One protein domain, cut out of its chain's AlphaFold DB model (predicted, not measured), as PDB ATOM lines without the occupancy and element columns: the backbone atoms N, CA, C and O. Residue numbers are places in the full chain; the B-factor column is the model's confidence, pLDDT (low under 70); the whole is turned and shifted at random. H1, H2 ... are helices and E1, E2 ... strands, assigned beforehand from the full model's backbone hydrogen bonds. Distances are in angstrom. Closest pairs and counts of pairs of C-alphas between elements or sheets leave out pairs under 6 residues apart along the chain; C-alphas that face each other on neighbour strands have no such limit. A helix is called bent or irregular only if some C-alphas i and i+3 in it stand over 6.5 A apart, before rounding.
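Overview. This is residues 239 to 391 of the 397 residues of an uncharacterized protein of Lewinella aquimaris (UniProt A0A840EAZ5). One strongly twisted antiparallel sheet of six strands is covered on one face by three helices, H1, H4 and H3, each running along the strands under it: two layers, with no named helix over the other face. H4 sits between H1 and H3, touching both, and the short H2 touches it too. The printed part has 153 residues with four named helices and six named strands, in the order H1 H2 E1 E2 E3 E4 H3 E5 E6 H4; across the sheet the order is E1 E2 E3 E4 E6 E5. The class is mixed, helices and strands; the whole is compact, with a radius of gyration of the C-alphas of 15.2 A and spans of 43 by 34 by 30 A.

Arrangement. Begin with H1, residues 241 to 256, over E1, residues 265 to 271, and E2, residues 276 to 282, at a height over the sheet of 9.3 A; its closest C-alphas to E1 are those of Arg 250 and Ala 266, 6.4 A apart. E1, E2, E3 (residues 291 to 297) and E4 (residues 302 to 309) form a meander, each strand the antiparallel neighbour of the one before; look for N 267 and O 280 at 2.9 A, N 281 and O 295 at 2.8 A, and N 306 and O 294 at 2.8 A. H3, residues 316 to 337, is over E6, residues 349 to 356, at a height of 7.2 A, and its closest C-alphas to E6 are those of Gln 327 and Ala 352, 5.8 A apart. E4, H3 and E5 (residues 338 to 340) form a split strand-helix-strand unit, two strands running the same way with E6 between them, its crossover right-handed. E6 has N 305 and O 353 at 2.9 A with E4, and N 339 and O 354 at 2.9 A with E5. H4, residues 372 to 390, is over E3 and E4 at a height of 8.9 A, on the same face as H3. It touches H1 at a steep tilt of 69.7 degrees, only just short of about perpendicular, closest at the C-alphas of Ile 249 and Thr 376, 5.7 A. It touches H3 at the C-alphas of Thr 333 and Ala 386, 7.0 A, and H2, residues 259 to 262, at those of Leu 262 and Gln 384, 5.8 A. Every O i to N i+4 pair is within hydrogen-bond range in H1, 16 of 18 in H3 and 12 of 15 in H4; H2 is too short for one.

Along the chain. Find C-alpha 241 at (186.328, 135.085, 239.012), where H1 begins; it runs 22.7 A. E4 spans 21.4 A and E6 20.1 A, bending by 60 degrees at residue 352. H3 spans 27.7 A and H4 26.3 A; both are irregular, with C-alphas 333 and 336 at 9.7 A and 385 and 388 at 7.4 A. H4 ends at C-alpha 390, (191.798, 149.532, 265.473).

Size, cuts and confidence. The two C-alphas farthest apart, those of Glu 313 and Gly 369, are 46.9 A apart. The printed part has no cut; the long link is residues 357 to 371, from E6 to H4. Mean pLDDT of the printed part is 85.0, and it is under 70 at residues 239, 260, 273 to 275, 283 to 291, 310 to 314 and 391.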
ATOM      1  N   GLY A 239     180.659 136.045 237.711       64.31
ATOM      2  CA  GLY A 239     180.469 136.299 239.137       64.31
ATOM      3  C   GLY A 239     181.411 135.520 240.068       64.31
ATOM      4  O   GLY A 239     181.437 135.819 241.262       64.31
ATOM      5  N   LEU A 240     182.140 134.504 239.590       75.38
ATOM      6  CA  LEU A 240     183.035 133.666 240.409       75.38
ATOM      7  C   LEU A 240     184.498 134.113 240.339       75.38
ATOM      8  O   LEU A 240     185.215 134.011 241.334       75.38
ATOM      9  N   LEU A 241     184.940 134.653 239.200       82.81
ATOM     10  CA  LEU A 241     186.328 135.085 239.012       82.81
ATOM     11  C   LEU A 241     186.788 136.149 240.026       82.81
ATOM     12  O   LEU A 241     187.861 135.960 240.602       82.81
ATOM     13  N   PRO A 242     186.016 137.215 240.333       86.94
ATOM     14  CA  PRO A 242     186.407 138.174 241.371       86.94
ATOM     15  C   PRO A 242     186.616 137.504 242.737       86.94
ATOM     16  O   PRO A 242     187.554 137.832 243.463       86.94
ATOM     17  N   LEU A 243     185.779 136.515 243.065       85.94
ATOM     18  CA  LEU A 243     185.844 135.768 244.319       85.94
ATOM     19  C   LEU A 243     187.090 134.872 244.380       85.94
ATOM     20  O   LEU A 243     187.776 134.861 245.399       85.94
ATOM     21  N   MET A 244     187.440 134.199 243.279       86.50
ATOM     22  CA  MET A 244     188.692 133.437 243.160       86.50
ATOM     23  C   MET A 244     189.930 134.337 243.262       86.50
ATOM     24  O   MET A 244     190.872 134.002 243.980       86.50
ATOM     25  N   ARG A 245     189.911 135.508 242.612       90.69
ATOM     26  CA  ARG A 245     191.016 136.483 242.642       90.69
ATOM     27  C   ARG A 245     191.268 136.999 244.054       90.69
ATOM     28  O   ARG A 245     192.402 136.938 244.531       90.69
ATOM     29  N   LEU A 246     190.222 137.427 244.767       92.44
ATOM     30  CA  LEU A 246     190.348 137.808 246.179       92.44
ATOM     31  C   LEU A 246     190.745 136.618 247.066       92.44
ATOM     32  O   LEU A 246     191.541 136.791 247.986       92.44
ATOM     33  N   GLY A 247     190.254 135.409 246.777       90.38
ATOM     34  CA  GLY A 247     190.672 134.177 247.451       90.38
ATOM     35  C   GLY A 247     192.175 133.906 247.318       90.38
ATOM     36  O   GLY A 247     192.837 133.565 248.301       90.38
ATOM     37  N   ARG A 248     192.753 134.146 246.136       89.44
ATOM     38  CA  ARG A 248     194.198 134.027 245.902       89.44
ATOM     39  C   ARG A 248     195.001 135.119 246.606       89.44
ATOM     40  O   ARG A 248     196.036 134.811 247.197       89.44
ATOM     41  N   ILE A 249     194.508 136.361 246.630       92.81
ATOM     42  CA  ILE A 249     195.105 137.443 247.439       92.81
ATOM     43  C   ILE A 249     195.095 137.061 248.922       92.81
ATOM     44  O   ILE A 249     196.121 137.182 249.591       92.81
ATOM     45  N   ARG A 250     193.959 136.562 249.430       91.81
ATOM     46  CA  ARG A 250     193.805 136.078 250.808       91.81
ATOM     47  C   ARG A 250     194.838 135.016 251.146       91.81
ATOM     48  O   ARG A 250     195.511 135.152 252.162       91.81
ATOM     49  N   ARG A 251     194.980 133.991 250.304       87.88
ATOM     50  CA  ARG A 251     195.974 132.931 250.502       87.88
ATOM     51  C   ARG A 251     197.390 133.513 250.552       87.88
ATOM     52  O   ARG A 251     198.104 133.281 251.517       87.88
ATOM     53  N   GLY A 252     197.738 134.384 249.602       89.12
ATOM     54  CA  GLY A 252     199.031 135.073 249.594       89.12
ATOM     55  C   GLY A 252     199.310 135.901 250.856       89.12
ATOM     56  O   GLY A 252     200.456 135.954 251.298       89.12
ATOM     57  N   LEU A 253     198.287 136.520 251.457       89.19
ATOM     58  CA  LEU A 253     198.428 137.226 252.735       89.19
ATOM     59  C   LEU A 253     198.689 136.259 253.896       89.19
ATOM     60  O   LEU A 253     199.572 136.528 254.704       89.19
ATOM     61  N   LEU A 254     197.934 135.160 253.978       83.75
ATOM     62  CA  LEU A 254     198.023 134.195 255.079       83.75
ATOM     63  C   LEU A 254     199.311 133.362 255.035       83.75
ATOM     64  O   LEU A 254     199.897 133.105 256.082       83.75
ATOM     65  N   ASP A 255     199.779 132.993 253.841       82.44
ATOM     66  CA  ASP A 255     200.999 132.194 253.671       82.44
ATOM     67  C   ASP A 255     202.264 132.991 254.018       82.44
ATOM     68  O   ASP A 255     203.264 132.436 254.470       82.44
ATOM     69  N   ARG A 256     202.241 134.311 253.786       82.19
ATOM     70  CA  ARG A 256     203.417 135.185 253.943       82.19
ATOM     71  C   ARG A 256     203.446 135.938 255.259       82.19
ATOM     72  O   ARG A 256     204.512 136.386 255.687       82.19
ATOM     73  N   HIS A 257     202.292 136.117 255.890       79.69
ATOM     74  CA  HIS A 257     202.180 136.911 257.096       79.69
ATOM     75  C   HIS A 257     201.305 136.195 258.119       79.69
ATOM     76  O   HIS A 257     200.130 135.922 257.893       79.69
ATOM     77  N   GLU A 258     201.869 135.955 259.300       74.62
ATOM     78  CA  GLU A 258     201.095 135.447 260.427       74.62
ATOM     79  C   GLU A 258     199.948 136.410 260.763       74.62
ATOM     80  O   GLU A 258     200.145 137.626 260.839       74.62
ATOM     81  N   VAL A 259     198.764 135.866 261.056       71.38
ATOM     82  CA  VAL A 259     197.590 136.647 261.489       71.38
ATOM     83  C   VAL A 259     197.934 137.572 262.661       71.38
ATOM     84  O   VAL A 259     197.522 138.727 262.667       71.38
ATOM     85  N   ASN A 260     198.758 137.110 263.606       68.50
ATOM     86  CA  ASN A 260     199.224 137.914 264.741       68.50
ATOM     87  C   ASN A 260     200.065 139.127 264.308       68.50
ATOM     88  O   ASN A 260     200.013 140.172 264.952       68.50
ATOM     89  N   LYS A 261     200.817 139.001 263.207       71.56
ATOM     90  CA  LYS A 261     201.633 140.079 262.630       71.56
ATOM     91  C   LYS A 261     200.804 141.032 261.779       71.56
ATOM     92  O   LYS A 261     201.134 142.211 261.744       71.56
ATOM     93  N   LEU A 262     199.755 140.555 261.104       74.06
ATOM     94  CA  LEU A 262     198.822 141.408 260.359       74.06
ATOM     95  C   LEU A 262     197.803 142.100 261.266       74.06
ATOM     96  O   LEU A 262     197.385 143.207 260.950       74.06
ATOM     97  N   GLY A 263     197.417 141.482 262.380       72.31
ATOM     98  CA  GLY A 263     196.372 141.971 263.280       72.31
ATOM     99  C   GLY A 263     194.943 141.753 262.766       72.31
ATOM    100  O   GLY A 263     194.001 142.187 263.424       72.31
ATOM    101  N   TYR A 264     194.761 141.079 261.625       78.81
ATOM    102  CA  TYR A 264     193.456 140.850 260.998       78.81
ATOM    103  C   TYR A 264     193.302 139.410 260.537       78.81
ATOM    104  O   TYR A 264     194.258 138.778 260.085       78.81
ATOM    105  N   ARG A 265     192.058 138.934 260.559       81.88
ATOM    106  CA  ARG A 265     191.643 137.707 259.896       81.88
ATOM    107  C   ARG A 265     190.899 138.063 258.614       81.88
ATOM    108  O   ARG A 265     189.841 138.689 258.662       81.88
ATOM    109  N   ALA A 266     191.475 137.674 257.482       88.81
ATOM    110  CA  ALA A 266     190.878 137.903 256.176       88.81
ATOM    111  C   ALA A 266     189.783 136.867 255.875       88.81
ATOM    112  O   ALA A 266     189.985 135.663 256.067       88.81
ATOM    113  N   SER A 267     188.656 137.333 255.349       89.69
ATOM    114  CA  SER A 267     187.538 136.529 254.844       89.69
ATOM    115  C   SER A 267     187.114 137.023 253.468       89.69
ATOM    116  O   SER A 267     187.206 138.218 253.214       89.69
ATOM    117  N   VAL A 268     186.647 136.143 252.579       90.38
ATOM    118  CA  VAL A 268     186.095 136.536 251.273       90.38
ATOM    119  C   VAL A 268     184.710 135.939 251.063       90.38
ATOM    120  O   VAL A 268     184.536 134.733 251.181       90.38
ATOM    121  N   TYR A 269     183.726 136.771 250.738       86.88
ATOM    122  CA  TYR A 269     182.339 136.345 250.560       86.88
ATOM    123  C   TYR A 269     181.582 137.251 249.586       86.88
ATOM    124  O   TYR A 269     182.030 138.344 249.235       86.88
ATOM    125  N   LYS A 270     180.402 136.795 249.161       85.56
ATOM    126  CA  LYS A 270     179.440 137.581 248.379       85.56
ATOM    127  C   LYS A 270     178.439 138.285 249.294       85.56
ATOM    128  O   LYS A 270     177.970 137.697 250.266       85.56
ATOM    129  N   TYR A 271     178.072 139.528 248.982       82.81
ATOM    130  CA  TYR A 271     177.109 140.300 249.773       82.81
ATOM    131  C   TYR A 271     176.069 141.038 248.919       82.81
ATOM    132  O   TYR A 271     176.404 141.771 247.992       82.81
ATOM    133  N   GLY A 272     174.792 140.921 249.300       74.50
ATOM    134  CA  GLY A 272     173.674 141.628 248.663       74.50
ATOM    135  C   GLY A 272     173.089 140.920 247.435       74.50
ATOM    136  O   GLY A 272     173.604 139.908 246.978       74.50
ATOM    137  N   ALA A 273     171.973 141.455 246.919       58.97
ATOM    138  CA  ALA A 273     171.226 140.868 245.797       58.97
ATOM    139  C   ALA A 273     171.960 140.985 244.445       58.97
ATOM    140  O   ALA A 273     171.860 140.090 243.615       58.97
ATOM    141  N   ASN A 274     172.746 142.052 244.259       63.75
ATOM    142  CA  ASN A 274     173.730 142.177 243.182       63.75
ATOM    143  C   ASN A 274     175.097 141.847 243.787       63.75
ATOM    144  O   ASN A 274     175.828 142.767 244.141       63.75
ATOM    145  N   ALA A 275     175.340 140.557 244.035       69.94
ATOM    146  CA  ALA A 275     176.378 140.043 244.927       69.94
ATOM    147  C   ALA A 275     177.753 140.719 244.750       69.94
ATOM    148  O   ALA A 275     178.547 140.340 243.891       69.94
ATOM    149  N   ASP A 276     178.031 141.700 245.607       82.69
ATOM    150  CA  ASP A 276     179.322 142.370 245.705       82.69
ATOM    151  C   ASP A 276     180.328 141.367 246.276       82.69
ATOM    152  O   ASP A 276     180.038 140.698 247.272       82.69
ATOM    153  N   THR A 277     181.491 141.226 245.640       88.44
ATOM    154  CA  THR A 277     182.552 140.349 246.144       88.44
ATOM    155  C   THR A 277     183.395 141.138 247.130       88.44
ATOM    156  O   THR A 277     184.030 142.124 246.759       88.44
ATOM    157  N   ILE A 278     183.407 140.699 248.386       91.56
ATOM    158  CA  ILE A 278     184.053 141.406 249.489       91.56
ATOM    159  C   ILE A 278     185.162 140.540 250.065       91.56
ATOM    160  O   ILE A 278     184.914 139.404 250.451       91.56
ATOM    161  N   MET A 279     186.359 141.107 250.197       94.62
ATOM    162  CA  MET A 279     187.408 140.622 251.084       94.62
ATOM    163  C   MET A 279     187.460 141.513 252.320       94.62
ATOM    164  O   MET A 279     187.817 142.685 252.243       94.62
ATOM    165  N   ASN A 280     187.089 140.966 253.462       92.06
ATOM    166  CA  ASN A 280     186.941 141.691 254.707       92.06
ATOM    167  C   ASN A 280     188.100 141.383 255.662       92.06
ATOM    168  O   ASN A 280     188.596 140.259 255.711       92.06
ATOM    169  N   PHE A 281     188.508 142.383 256.436       90.06
ATOM    170  CA  PHE A 281     189.602 142.316 257.399       90.06
ATOM    171  C   PHE A 281     189.069 142.737 258.766       90.06
ATOM    172  O   PHE A 281     189.002 143.924 259.096       90.06
ATOM    173  N   ILE A 282     188.673 141.743 259.555       79.19
ATOM    174  CA  ILE A 282     188.198 141.934 260.927       79.19
ATOM    175  C   ILE A 282     189.321 141.560 261.893       79.19
ATOM    176  O   ILE A 282     190.032 140.575 261.672       79.19
ATOM    177  N   GLN A 283     189.497 142.331 262.968       69.94
ATOM    178  CA  GLN A 283     190.433 141.934 264.018       69.94
ATOM    179  C   GLN A 283     189.898 140.718 264.789       69.94
ATOM    180  O   GLN A 283     188.696 140.643 265.045       69.94
ATOM    181  N   PRO A 284     190.759 139.785 265.233       59.06
ATOM    182  CA  PRO A 284     190.328 138.594 265.972       59.06
ATOM    183  C   PRO A 284     189.443 138.870 267.204       59.06
ATOM    184  O   PRO A 284     188.663 138.006 267.591       59.06
ATOM    185  N   THR A 285     189.543 140.064 267.800       57.44
ATOM    186  CA  THR A 285     188.815 140.481 269.011       57.44
ATOM    187  C   THR A 285     187.681 141.484 268.765       57.44
ATOM    188  O   THR A 285     187.113 141.979 269.733       57.44
ATOM    189  N   ASP A 286     187.327 141.803 267.514       59.00
ATOM    190  CA  ASP A 286     186.354 142.862 267.153       59.00
ATOM    191  C   ASP A 286     184.876 142.473 267.407       59.00
ATOM    192  O   ASP A 286     183.969 142.775 266.634       59.00
ATOM    193  N   GLN A 287     184.606 141.761 268.503       54.59
ATOM    194  CA  GLN A 287     183.251 141.484 268.991       54.59
ATOM    195  C   GLN A 287     182.730 142.606 269.905       54.59
ATOM    196  O   GLN A 287     181.869 142.365 270.750       54.59
ATOM    197  N   THR A 288     183.261 143.827 269.784       53.16
ATOM    198  CA  THR A 288     182.926 144.929 270.690       53.16
ATOM    199  C   THR A 288     181.443 145.302 270.598       53.16
ATOM    200  O   THR A 288     180.962 145.718 269.537       53.16
ATOM    201  N   PRO A 289     180.692 145.216 271.713       43.75
ATOM    202  CA  PRO A 289     179.349 145.774 271.781       43.75
ATOM    203  C   PRO A 289     179.427 147.295 271.574       43.75
ATOM    204  O   PRO A 289     180.147 147.974 272.296       43.75
ATOM    205  N   GLY A 290     178.702 147.851 270.594       52.84
ATOM    206  CA  GLY A 290     178.642 149.312 270.385       52.84
ATOM    207  C   GLY A 290     178.984 149.793 268.977       52.84
ATOM    208  O   GLY A 290     178.330 150.685 268.442       52.84
ATOM    209  N   GLY A 291     179.957 149.163 268.337       66.00
ATOM    210  CA  GLY A 291     180.433 149.507 267.002       66.00
ATOM    211  C   GLY A 291     181.828 148.940 266.805       66.00
ATOM    212  O   GLY A 291     182.391 148.353 267.727       66.00
ATOM    213  N   GLY A 292     182.383 149.137 265.615       81.44
ATOM    214  CA  GLY A 292     183.748 148.716 265.312       81.44
ATOM    215  C   GLY A 292     184.317 149.474 264.123       81.44
ATOM    216  O   GLY A 292     183.574 149.980 263.273       81.44
ATOM    217  N   ARG A 293     185.642 149.570 264.072       87.06
ATOM    218  CA  ARG A 293     186.377 149.986 262.875       87.06
ATOM    219  C   ARG A 293     186.789 148.702 262.157       87.06
ATOM    220  O   ARG A 293     187.265 147.779 262.799       87.06
ATOM    221  N   TYR A 294     186.647 148.634 260.840       89.06
ATOM    222  CA  TYR A 294     187.137 147.489 260.061       89.06
ATOM    223  C   TYR A 294     187.601 147.917 258.665       89.06
ATOM    224  O   TYR A 294     187.345 149.050 258.245       89.06
ATOM    225  N   CYS A 295     188.285 147.025 257.946       92.75
ATOM    226  CA  CYS A 295     188.673 147.259 256.553       92.75
ATOM    227  C   CYS A 295     188.045 146.224 255.622       92.75
ATOM    228  O   CYS A 295     187.871 145.072 256.000       92.75
ATOM    229  N   GLU A 296     187.768 146.606 254.379       95.12
ATOM    230  CA  GLU A 296     187.359 145.668 253.330       95.12
ATOM    231  C   GLU A 296     187.845 146.120 251.949       95.12
ATOM    232  O   GLU A 296     187.912 147.314 251.663       95.12
ATOM    233  N   ILE A 297     188.108 145.173 251.058       96.44
ATOM    234  CA  ILE A 297     188.146 145.385 249.612       96.44
ATOM    235  C   ILE A 297     186.815 144.878 249.066       96.44
ATOM    236  O   ILE A 297     186.381 143.793 249.434       96.44
ATOM    237  N   ASN A 298     186.155 145.657 248.219       92.94
ATOM    238  CA  ASN A 298     184.934 145.229 247.534       92.94
ATOM    239  C   ASN A 298     185.095 145.399 246.019       92.94
ATOM    240  O   ASN A 298     186.194 145.705 245.549       92.94
ATOM    241  N   SER A 299     184.013 145.253 245.252       91.06
ATOM    242  CA  SER A 299     184.050 145.350 243.786       91.06
ATOM    243  C   SER A 299     184.541 146.705 243.262       91.06
ATOM    244  O   SER A 299     184.748 146.846 242.069       91.06
ATOM    245  N   ASN A 300     184.782 147.727 244.087       92.31
ATOM    246  CA  ASN A 300     185.446 148.947 243.622       92.31
ATOM    247  C   ASN A 300     186.981 148.834 243.493       92.31
ATOM    248  O   ASN A 300     187.592 149.786 243.013       92.31
ATOM    249  N   GLY A 301     187.598 147.726 243.922       94.12
ATOM    250  CA  GLY A 301     189.052 147.517 243.858       94.12
ATOM    251  C   GLY A 301     189.871 148.360 244.849       94.12
ATOM    252  O   GLY A 301     191.090 148.462 244.731       94.12
ATOM    253  N   LEU A 302     189.228 148.990 245.834       96.00
ATOM    254  CA  LEU A 302     189.885 149.828 246.838       96.00
ATOM    255  C   LEU A 302     189.859 149.159 248.210       96.00
ATOM    256  O   LEU A 302     188.862 148.542 248.580       96.00
ATOM    257  N   LEU A 303     190.902 149.382 249.010       96.75
ATOM    258  CA  LEU A 303     190.891 149.055 250.434       96.75
ATOM    259  C   LEU A 303     190.147 150.159 251.190       96.75
ATOM    260  O   LEU A 303     190.626 151.284 251.330       96.75
ATOM    261  N   ASN A 304     188.940 149.849 251.640       96.25
ATOM    262  CA  ASN A 304     188.020 150.762 252.298       96.25
ATOM    263  C   ASN A 304     188.130 150.635 253.818       96.25
ATOM    264  O   ASN A 304     187.922 149.556 254.365       96.25
ATOM    265  N   PHE A 305     188.348 151.759 254.495       94.81
ATOM    266  CA  PHE A 305     188.328 151.872 255.951       94.81
ATOM    267  C   PHE A 305     186.923 152.267 256.393       94.81
ATOM    268  O   PHE A 305     186.390 153.286 255.935       94.81
ATOM    269  N   LYS A 306     186.293 151.463 257.248       92.25
ATOM    270  CA  LYS A 306     184.876 151.591 257.599       92.25
ATOM    271  C   LYS A 306     184.636 151.680 259.101       92.25
ATOM    272  O   LYS A 306     185.332 151.064 259.897       92.25
ATOM    273  N   LEU A 307     183.586 152.420 259.453       88.31
ATOM    274  CA  LEU A 307     182.961 152.440 260.775       88.31
ATOM    275  C   LEU A 307     181.646 151.671 260.727       88.31
ATOM    276  O   LEU A 307     180.838 151.894 259.820       88.31
ATOM    277  N   MET A 308     181.415 150.805 261.708       86.19
ATOM    278  CA  MET A 308     180.150 150.115 261.939       86.19
ATOM    279  C   MET A 308     179.406 150.730 263.127       86.19
ATOM    280  O   MET A 308     179.994 150.976 264.177       86.19
ATOM    281  N   PHE A 309     178.098 150.934 262.968       81.62
ATOM    282  CA  PHE A 309     177.202 151.494 263.976       81.62
ATOM    283  C   PHE A 309     176.143 150.439 264.336       81.62
ATOM    284  O   PHE A 309     175.200 150.224 263.569       81.62
ATOM    285  N   PHE A 310     176.299 149.749 265.471       66.19
ATOM    286  CA  PHE A 310     175.369 148.679 265.870       66.19
ATOM    287  C   PHE A 310     174.075 149.197 266.520       66.19
ATOM    288  O   PHE A 310     173.058 148.507 266.465       66.19
ATOM    289  N   TRP A 311     174.070 150.418 267.069       62.00
ATOM    290  CA  TRP A 311     172.921 150.970 267.792       62.00
ATOM    291  C   TRP A 311     172.114 151.969 266.957       62.00
ATOM    292  O   TRP A 311     172.651 152.893 266.335       62.00
ATOM    293  N   LYS A 312     170.785 151.798 266.971       55.62
ATOM    294  CA  LYS A 312     169.838 152.756 266.371       55.62
ATOM    295  C   LYS A 312     169.861 154.116 267.078       55.62
ATOM    296  O   LYS A 312     169.504 155.108 266.453       55.62
ATOM    297  N   GLU A 313     170.308 154.155 268.331       52.44
ATOM    298  CA  GLU A 313     170.233 155.330 269.210       52.44
ATOM    299  C   GLU A 313     171.443 156.270 269.120       52.44
ATOM    300  O   GLU A 313     171.401 157.373 269.656       52.44
ATOM    301  N   THR A 314     172.512 155.902 268.406       68.06
ATOM    302  CA  THR A 314     173.627 156.831 268.186       68.06
ATOM    303  C   THR A 314     173.161 157.973 267.278       68.06
ATOM    304  O   THR A 314     172.824 157.744 266.107       68.06
ATOM    305  N   SER A 315     173.131 159.198 267.815       80.88
ATOM    306  CA  SER A 315     172.690 160.386 267.077       80.88
ATOM    307  C   SER A 315     173.554 160.620 265.832       80.88
ATOM    308  O   SER A 315     174.710 160.191 265.753       80.88
ATOM    309  N   ALA A 316     172.995 161.300 264.827       84.19
ATOM    310  CA  ALA A 316     173.738 161.631 263.610       84.19
ATOM    311  C   ALA A 316     174.998 162.462 263.914       84.19
ATOM    312  O   ALA A 316     176.033 162.241 263.290       84.19
ATOM    313  N   GLU A 317     174.928 163.343 264.913       85.75
ATOM    314  CA  GLU A 317     176.045 164.171 265.381       85.75
ATOM    315  C   GLU A 317     177.189 163.327 265.956       85.75
ATOM    316  O   GLU A 317     178.351 163.546 265.616       85.75
ATOM    317  N   VAL A 318     176.876 162.310 266.770       84.50
ATOM    318  CA  VAL A 318     177.893 161.399 267.321       84.50
ATOM    319  C   VAL A 318     178.554 160.592 266.204       84.50
ATOM    320  O   VAL A 318     179.781 160.490 266.168       84.50
ATOM    321  N   LYS A 319     177.770 160.075 265.249       85.50
ATOM    322  CA  LYS A 319     178.309 159.350 264.083       85.50
ATOM    323  C   LYS A 319     179.203 160.238 263.223       85.50
ATOM    324  O   LYS A 319     180.227 159.774 262.728       85.50
ATOM    325  N   GLU A 320     178.837 161.506 263.053       88.75
ATOM    326  CA  GLU A 320     179.648 162.477 262.322       88.75
ATOM    327  C   GLU A 320     180.954 162.801 263.043       88.75
ATOM    328  O   GLU A 320     182.011 162.802 262.412       88.75
ATOM    329  N   LYS A 321     180.912 163.012 264.362       87.56
ATOM    330  CA  LYS A 321     182.116 163.226 265.174       87.56
ATOM    331  C   LYS A 321     183.063 162.026 265.079       87.56
ATOM    332  O   LYS A 321     184.246 162.213 264.816       87.56
ATOM    333  N   GLN A 322     182.542 160.806 265.224       86.88
ATOM    334  CA  GLN A 322     183.323 159.571 265.074       86.88
ATOM    335  C   GLN A 322     183.922 159.433 263.670       86.88
ATOM    336  O   GLN A 322     185.088 159.068 263.536       86.88
ATOM    337  N   LEU A 323     183.154 159.763 262.626       89.94
ATOM    338  CA  LEU A 323     183.642 159.751 261.249       89.94
ATOM    339  C   LEU A 323     184.797 160.738 261.053       89.94
ATOM    340  O   LEU A 323     185.819 160.349 260.499       89.94
ATOM    341  N   ARG A 324     184.657 161.985 261.517       91.00
ATOM    342  CA  ARG A 324     185.699 163.015 261.378       91.00
ATOM    343  C   ARG A 324     186.976 162.648 262.129       91.00
ATOM    344  O   ARG A 324     188.052 162.791 261.565       91.00
ATOM    345  N   LEU A 325     186.850 162.139 263.357       90.75
ATOM    346  CA  LEU A 325     187.996 161.653 264.131       90.75
ATOM    347  C   LEU A 325     188.721 160.537 263.377       90.75
ATOM    348  O   LEU A 325     189.924 160.623 263.166       90.75
ATOM    349  N   PHE A 326     187.983 159.546 262.869       91.88
ATOM    350  CA  PHE A 326     188.606 158.461 262.116       91.88
ATOM    351  C   PHE A 326     189.246 158.937 260.805       91.88
ATOM    352  O   PHE A 326     190.303 158.456 260.418       91.88
ATOM    353  N   GLN A 327     188.650 159.918 260.126       94.94
ATOM    354  CA  GLN A 327     189.243 160.531 258.935       94.94
ATOM    355  C   GLN A 327     190.537 161.287 259.235       94.94
ATOM    356  O   GLN A 327     191.465 161.230 258.428       94.94
ATOM    357  N   GLN A 328     190.611 161.963 260.381       94.75
ATOM    358  CA  GLN A 328     191.837 162.609 260.834       94.75
ATOM    359  C   GLN A 328     192.935 161.566 261.072       94.75
ATOM    360  O   GLN A 328     193.999 161.678 260.473       94.75
ATOM    361  N   GLU A 329     192.652 160.512 261.841       94.75
ATOM    362  CA  GLU A 329     193.634 159.455 262.121       94.75
ATOM    363  C   GLU A 329     194.102 158.744 260.832       94.75
ATOM    364  O   GLU A 329     195.281 158.428 260.665       94.75
ATOM    365  N   LEU A 330     193.191 158.529 259.872       95.81
ATOM    366  CA  LEU A 330     193.536 157.987 258.554       95.81
ATOM    367  C   LEU A 330     194.460 158.925 257.769       95.81
ATOM    368  O   LEU A 330     195.379 158.451 257.106       95.81
ATOM    369  N   THR A 331     194.232 160.237 257.841       96.75
ATOM    370  CA  THR A 331     195.079 161.240 257.175       96.75
ATOM    371  C   THR A 331     196.461 161.293 257.815       96.75
ATOM    372  O   THR A 331     197.460 161.330 257.107       96.75
ATOM    373  N   GLU A 332     196.539 161.222 259.143       96.56
ATOM    374  CA  GLU A 332     197.808 161.142 259.877       96.56
ATOM    375  C   GLU A 332     198.592 159.866 259.519       96.56
ATOM    376  O   GLU A 332     199.815 159.902 259.415       96.56
ATOM    377  N   THR A 333     197.892 158.754 259.268       95.81
ATOM    378  CA  THR A 333     198.514 157.465 258.921       95.81
ATOM    379  C   THR A 333     198.980 157.391 257.465       95.81
ATOM    380  O   THR A 333     200.037 156.827 257.187       95.81
ATOM    381  N   PHE A 334     198.186 157.905 256.522       96.88
ATOM    382  CA  PHE A 334     198.376 157.657 255.086       96.88
ATOM    383  C   PHE A 334     198.657 158.911 254.248       96.88
ATOM    384  O   PHE A 334     198.958 158.786 253.060       96.88
ATOM    385  N   GLY A 335     198.562 160.110 254.827       95.75
ATOM    386  CA  GLY A 335     198.772 161.377 254.126       95.75
ATOM    387  C   GLY A 335     197.891 161.511 252.882       95.75
ATOM    388  O   GLY A 335     196.705 161.190 252.902       95.75
ATOM    389  N   ASP A 336     198.488 161.932 251.769       94.56
ATOM    390  CA  ASP A 336     197.771 162.147 250.504       94.56
ATOM    391  C   ASP A 336     197.335 160.846 249.805       94.56
ATOM    392  O   ASP A 336     196.555 160.880 248.851       94.56
ATOM    393  N   ALA A 337     197.807 159.680 250.264       95.06
ATOM    394  CA  ALA A 337     197.449 158.402 249.654       95.06
ATOM    395  C   ALA A 337     195.991 157.994 249.947       95.06
ATOM    396  O   ALA A 337     195.386 157.271 249.148       95.06
ATOM    397  N   ILE A 338     195.408 158.442 251.071       97.25
ATOM    398  CA  ILE A 338     194.028 158.107 251.451       97.25
ATOM    399  C   ILE A 338     193.021 159.066 250.814       97.25
ATOM    400  O   ILE A 338     193.011 160.273 251.041       97.25
ATOM    401  N   LYS A 339     192.061 158.511 250.068       96.81
ATOM    402  CA  LYS A 339     190.919 159.279 249.563       96.81
ATOM    403  C   LYS A 339     189.787 159.274 250.583       96.81
ATOM    404  O   LYS A 339     189.017 158.310 250.655       96.81
ATOM    405  N   LEU A 340     189.651 160.361 251.341       95.75
ATOM    406  CA  LEU A 340     188.553 160.544 252.293       95.75
ATOM    407  C   LEU A 340     187.189 160.580 251.583       95.75
ATOM    408  O   LEU A 340     187.056 161.041 250.444       95.75
ATOM    409  N   LYS A 341     186.150 160.073 252.250       91.50
ATOM    410  CA  LYS A 341     184.772 160.077 251.736       91.50
ATOM    411  C   LYS A 341     183.945 161.172 252.400       91.50
ATOM    412  O   LYS A 341     184.009 161.365 253.608       91.50
ATOM    413  N   ALA A 342     183.109 161.847 251.617       80.31
ATOM    414  CA  ALA A 342     182.226 162.882 252.142       80.31
ATOM    415  C   ALA A 342     181.251 162.343 253.211       80.31
ATOM    416  O   ALA A 342     180.768 161.197 253.141       80.31
ATOM    417  N   SER A 343     180.922 163.207 254.176       71.81
ATOM    418  CA  SER A 343     179.840 162.972 255.133       71.81
ATOM    419  C   SER A 343     178.501 162.820 254.394       71.81
ATOM    420  O   SER A 343     178.323 163.247 253.254       71.81
ATOM    421  N   GLY A 344     177.559 162.092 254.990       71.81
ATOM    422  CA  GLY A 344     176.257 161.836 254.374       71.81
ATOM    423  C   GLY A 344     175.455 160.818 255.169       71.81
ATOM    424  O   GLY A 344     175.788 160.535 256.312       71.81
ATOM    425  N   LYS A 345     174.425 160.216 254.560       79.12
ATOM    426  CA  LYS A 345     173.537 159.268 255.259       79.12
ATOM    427  C   LYS A 345     174.328 158.151 255.961       79.12
ATOM    428  O   LYS A 345     175.078 157.417 255.312       79.12
ATOM    429  N   TYR A 346     174.118 158.025 257.270       80.56
ATOM    430  CA  TYR A 346     174.699 156.984 258.113       80.56
ATOM    431  C   TYR A 346     173.762 155.773 258.152       80.56
ATOM    432  O   TYR A 346     172.660 155.848 258.695       80.56
ATOM    433  N   ARG A 347     174.184 154.661 257.539       82.12
ATOM    434  CA  ARG A 347     173.493 153.362 257.623       82.12
ATOM    435  C   ARG A 347     174.136 152.510 258.730       82.12
ATOM    436  O   ARG A 347     174.677 153.061 259.683       82.12
ATOM    437  N   LYS A 348     174.092 151.177 258.602       82.56
ATOM    438  CA  LYS A 348     174.777 150.229 259.498       82.56
ATOM    439  C   LYS A 348     176.300 150.408 259.489       82.56
ATOM    440  O   LYS A 348     176.942 150.181 260.504       82.56
ATOM    441  N   SER A 349     176.876 150.834 258.368       87.25
ATOM    442  CA  SER A 349     178.288 151.199 258.278       87.25
ATOM    443  C   SER A 349     178.517 152.367 257.322       87.25
ATOM    444  O   SER A 349     177.629 152.743 256.546       87.25
ATOM    445  N   LYS A 350     179.706 152.971 257.404       90.50
ATOM    446  CA  LYS A 350     180.142 154.083 256.555       90.50
ATOM    447  C   LYS A 350     181.635 153.966 256.258       90.50
ATOM    448  O   LYS A 350     182.427 153.759 257.170       90.50
ATOM    449  N   THR A 351     182.014 154.138 254.993       93.75
ATOM    450  CA  THR A 351     183.419 154.290 254.593       93.75
ATOM    451  C   THR A 351     183.925 155.673 254.980       93.75
ATOM    452  O   THR A 351     183.328 156.669 254.572       93.75
ATOM    453  N   ALA A 352     185.016 155.720 255.740       94.56
ATOM    454  CA  ALA A 352     185.713 156.940 256.136       94.56
ATOM    455  C   ALA A 352     186.738 157.379 255.084       94.56
ATOM    456  O   ALA A 352     186.784 158.557 254.723       94.56
ATOM    457  N   GLY A 353     187.477 156.420 254.525       96.62
ATOM    458  CA  GLY A 353     188.449 156.634 253.459       96.62
ATOM    459  C   GLY A 353     188.718 155.359 252.666       96.62
ATOM    460  O   GLY A 353     188.325 154.265 253.078       96.62
ATOM    461  N   SER A 354     189.367 155.507 251.515       97.50
ATOM    462  CA  SER A 354     189.753 154.390 250.648       97.50
ATOM    463  C   SER A 354     191.187 154.562 250.148       97.50
ATOM    464  O   SER A 354     191.541 155.657 249.706       97.50
ATOM    465  N   LEU A 355     191.980 153.492 250.171       97.12
ATOM    466  CA  LEU A 355     193.297 153.411 249.536       97.12
ATOM    467  C   LEU A 355     193.196 152.672 248.203       97.12
ATOM    468  O   LEU A 355     192.466 151.685 248.079       97.12
ATOM    469  N   ASN A 356     193.957 153.137 247.215       95.12
ATOM    470  CA  ASN A 356     194.176 152.374 245.995       95.12
ATOM    471  C   ASN A 356     195.187 151.257 246.280       95.12
ATOM    472  O   ASN A 356     196.301 151.530 246.714       95.12
ATOM    473  N   VAL A 357     194.787 150.012 246.031       94.88
ATOM    474  CA  VAL A 357     195.643 148.821 246.169       94.88
ATOM    475  C   VAL A 357     195.968 148.193 244.812       94.88
ATOM    476  O   VAL A 357     196.325 147.024 244.732       94.88
ATOM    477  N   ASN A 358     195.841 148.985 243.745       95.06
ATOM    478  CA  ASN A 358     196.087 148.616 242.354       95.06
ATOM    479  C   ASN A 358     195.213 147.449 241.862       95.06
ATOM    480  O   ASN A 358     195.668 146.595 241.104       95.06
ATOM    481  N   LEU A 359     193.939 147.439 242.269       95.00
ATOM    482  CA  LEU A 359     192.912 146.552 241.723       95.00
ATOM    483  C   LEU A 359     191.914 147.350 240.876       95.00
ATOM    484  O   LEU A 359     191.465 148.432 241.258       95.00
ATOM    485  N   GLN A 360     191.554 146.804 239.721       93.44
ATOM    486  CA  GLN A 360     190.517 147.337 238.846       93.44
ATOM    487  C   GLN A 360     189.131 147.052 239.433       93.44
ATOM    488  O   GLN A 360     188.895 145.996 240.024       93.44
ATOM    489  N   ALA A 361     188.196 147.981 239.247       91.25
ATOM    490  CA  ALA A 361     186.816 147.783 239.672       91.25
ATOM    491  C   ALA A 361     186.137 146.634 238.897       91.25
ATOM    492  O   ALA A 361     186.434 146.389 237.732       91.25
ATOM    493  N   ASN A 362     185.181 145.984 239.556       87.38
ATOM    494  CA  ASN A 362     184.371 144.828 239.175       87.38
ATOM    495  C   ASN A 362     185.175 143.540 238.991       87.38
ATOM    496  O   ASN A 362     184.908 142.549 239.664       87.38
ATOM    497  N   ASP A 363     186.191 143.571 238.134       86.50
ATOM    498  CA  ASP A 363     186.955 142.377 237.786       86.50
ATOM    499  C   ASP A 363     188.063 142.064 238.797       86.50
ATOM    500  O   ASP A 363     188.529 140.928 238.856       86.50
ATOM    501  N   LEU A 364     188.483 143.035 239.617       92.19
ATOM    502  CA  LEU A 364     189.539 142.855 240.623       92.19
ATOM    503  C   LEU A 364     190.841 142.324 240.006       92.19
ATOM    504  O   LEU A 364     191.555 141.506 240.584       92.19
ATOM    505  N   LEU A 365     191.131 142.798 238.796       91.50
ATOM    506  CA  LEU A 365     192.387 142.554 238.106       91.50
ATOM    507  C   LEU A 365     193.462 143.526 238.592       91.50
ATOM    508  O   LEU A 365     193.127 144.658 238.943       91.50
ATOM    509  N   PRO A 366     194.744 143.143 238.552       91.81
ATOM    510  CA  PRO A 366     195.833 144.082 238.737       91.81
ATOM    511  C   PRO A 366     195.729 145.261 237.766       91.81
ATOM    512  O   PRO A 366     195.411 145.096 236.585       91.81
ATOM    513  N   SER A 367     195.979 146.470 238.254       89.81
ATOM    514  CA  SER A 367     196.107 147.665 237.421       89.81
ATOM    515  C   SER A 367     197.573 148.051 237.232       89.81
ATOM    516  O   SER A 367     198.449 147.616 237.973       89.81
ATOM    517  N   ASN A 368     197.851 148.871 236.212       83.31
ATOM    518  CA  ASN A 368     199.165 149.488 235.980       83.31
ATOM    519  C   ASN A 368     200.345 148.505 235.808       83.31
ATOM    520  O   ASN A 368     201.477 148.848 236.130       83.31
ATOM    521  N   GLY A 369     200.093 147.294 235.298       80.25
ATOM    522  CA  GLY A 369     201.138 146.278 235.113       80.25
ATOM    523  C   GLY A 369     201.629 145.636 236.415       80.25
ATOM    524  O   GLY A 369     202.634 144.927 236.400       80.25
ATOM    525  N   GLU A 370     200.937 145.872 237.530       87.81
ATOM    526  CA  GLU A 370     201.212 145.193 238.792       87.81
ATOM    527  C   GLU A 370     200.953 143.692 238.676       87.81
ATOM    528  O   GLU A 370     200.108 143.232 237.906       87.81
ATOM    529  N   ASN A 371     201.657 142.920 239.496       88.62
ATOM    530  CA  ASN A 371     201.403 141.495 239.646       88.62
ATOM    531  C   ASN A 371     200.729 141.209 240.997       88.62
ATOM    532  O   ASN A 371     200.674 142.051 241.898       88.62
ATOM    533  N   ILE A 372     200.236 139.981 241.153       89.25
ATOM    534  CA  ILE A 372     199.526 139.561 242.364       89.25
ATOM    535  C   ILE A 372     200.386 139.675 243.629       89.25
ATOM    536  O   ILE A 372     199.880 140.027 244.691       89.25
ATOM    537  N   HIS A 373     201.695 139.430 243.518       89.31
ATOM    538  CA  HIS A 373     202.622 139.523 244.641       89.31
ATOM    539  C   HIS A 373     202.706 140.962 245.161       89.31
ATOM    540  O   HIS A 373     202.593 141.167 246.370       89.31
ATOM    541  N   SER A 374     202.865 141.942 244.268       91.38
ATOM    542  CA  SER A 374     202.901 143.362 244.624       91.38
ATOM    543  C   SER A 374     201.594 143.822 245.264       91.38
ATOM    544  O   SER A 374     201.616 144.507 246.282       91.38
ATOM    545  N   ILE A 375     200.444 143.394 244.732       93.31
ATOM    546  CA  ILE A 375     199.128 143.737 245.295       93.31
ATOM    547  C   ILE A 375     198.974 143.186 246.710       93.31
ATOM    548  O   ILE A 375     198.611 143.928 247.623       93.31
ATOM    549  N   THR A 376     199.290 141.904 246.917       93.19
ATOM    550  CA  THR A 376     199.282 141.282 248.246       93.19
ATOM    551  C   THR A 376     200.181 142.052 249.217       93.19
ATOM    552  O   THR A 376     199.758 142.332 250.338       93.19
ATOM    553  N   GLN A 377     201.381 142.449 248.785       91.94
ATOM    554  CA  GLN A 377     202.309 143.215 249.617       91.94
ATOM    555  C   GLN A 377     201.777 144.619 249.944       91.94
ATOM    556  O   GLN A 377     201.835 145.034 251.099       91.94
ATOM    557  N   ASN A 378     201.200 145.326 248.969       93.31
ATOM    558  CA  ASN A 378     200.609 146.651 249.171       93.31
ATOM    559  C   ASN A 378     199.451 146.602 250.178       93.31
ATOM    560  O   ASN A 378     199.364 147.449 251.068       93.31
ATOM    561  N   ILE A 379     198.593 145.579 250.081       95.12
ATOM    562  CA  ILE A 379     197.508 145.345 251.042       95.12
ATOM    563  C   ILE A 379     198.085 145.057 252.432       95.12
ATOM    564  O   ILE A 379     197.657 145.678 253.404       95.12
ATOM    565  N   ALA A 380     199.071 144.160 252.543       93.19
ATOM    566  CA  ALA A 380     199.699 143.826 253.820       93.19
ATOM    567  C   ALA A 380     200.327 145.055 254.493       93.19
ATOM    568  O   ALA A 380     200.079 145.296 255.675       93.19
ATOM    569  N   THR A 381     201.089 145.856 253.746       92.19
ATOM    570  CA  THR A 381     201.706 147.090 254.245       92.19
ATOM    571  C   THR A 381     200.648 148.085 254.716       92.19
ATOM    572  O   THR A 381     200.755 148.596 255.828       92.19
ATOM    573  N   ALA A 382     199.583 148.304 253.937       93.38
ATOM    574  CA  ALA A 382     198.497 149.194 254.339       93.38
ATOM    575  C   ALA A 382     197.809 148.725 255.633       93.38
ATOM    576  O   ALA A 382     197.574 149.533 256.532       93.38
ATOM    577  N   LEU A 383     197.527 147.423 255.761       92.19
ATOM    578  CA  LEU A 383     196.935 146.845 256.971       92.19
ATOM    579  C   LEU A 383     197.863 146.988 258.183       92.19
ATOM    580  O   LEU A 383     197.401 147.370 259.255       92.19
ATOM    581  N   GLN A 384     199.163 146.730 258.020       90.56
ATOM    582  CA  GLN A 384     200.160 146.882 259.085       90.56
ATOM    583  C   GLN A 384     200.252 148.328 259.579       90.56
ATOM    584  O   GLN A 384     200.171 148.564 260.784       90.56
ATOM    585  N   SER A 385     200.337 149.296 258.662       91.25
ATOM    586  CA  SER A 385     200.321 150.724 259.000       91.25
ATOM    587  C   SER A 385     199.052 151.111 259.762       91.25
ATOM    588  O   SER A 385     199.112 151.879 260.719       91.25
ATOM    589  N   ALA A 386     197.908 150.529 259.392       90.50
ATOM    590  CA  ALA A 386     196.625 150.848 259.998       90.50
ATOM    591  C   ALA A 386     196.381 150.197 261.367       90.50
ATOM    592  O   ALA A 386     195.452 150.611 262.049       90.50
ATOM    593  N   GLN A 387     197.162 149.197 261.797       87.62
ATOM    594  CA  GLN A 387     196.837 148.372 262.977       87.62
ATOM    595  C   GLN A 387     196.504 149.170 264.239       87.62
ATOM    596  O   GLN A 387     195.613 148.793 265.001       87.62
ATOM    597  N   HIS A 388     197.236 150.257 264.481       85.69
ATOM    598  CA  HIS A 388     197.062 151.100 265.660       85.69
ATOM    599  C   HIS A 388     195.688 151.793 265.693       85.69
ATOM    600  O   HIS A 388     195.149 152.018 266.775       85.69
ATOM    601  N   LEU A 389     195.073 152.029 264.530       86.19
ATOM    602  CA  LEU A 389     193.759 152.661 264.387       86.19
ATOM    603  C   LEU A 389     192.606 151.802 264.916       86.19
ATOM    604  O   LEU A 389     191.512 152.312 265.148       86.19
ATOM    605  N   PHE A 390     192.831 150.502 265.096       80.00
ATOM    606  CA  PHE A 390     191.798 149.532 265.473       80.00
ATOM    607  C   PHE A 390     191.983 148.989 266.894       80.00
ATOM    608  O   PHE A 390     191.090 148.339 267.418       80.00
ATOM    609  N   LYS A 391     193.115 149.290 267.544       69.88
ATOM    610  CA  LYS A 391     193.415 148.865 268.923       69.88
ATOM    611  C   LYS A 391     192.800 149.772 269.998       69.88
ATOM    612  O   LYS A 391     192.937 149.476 271.181       69.88
TER     613      LYS A 391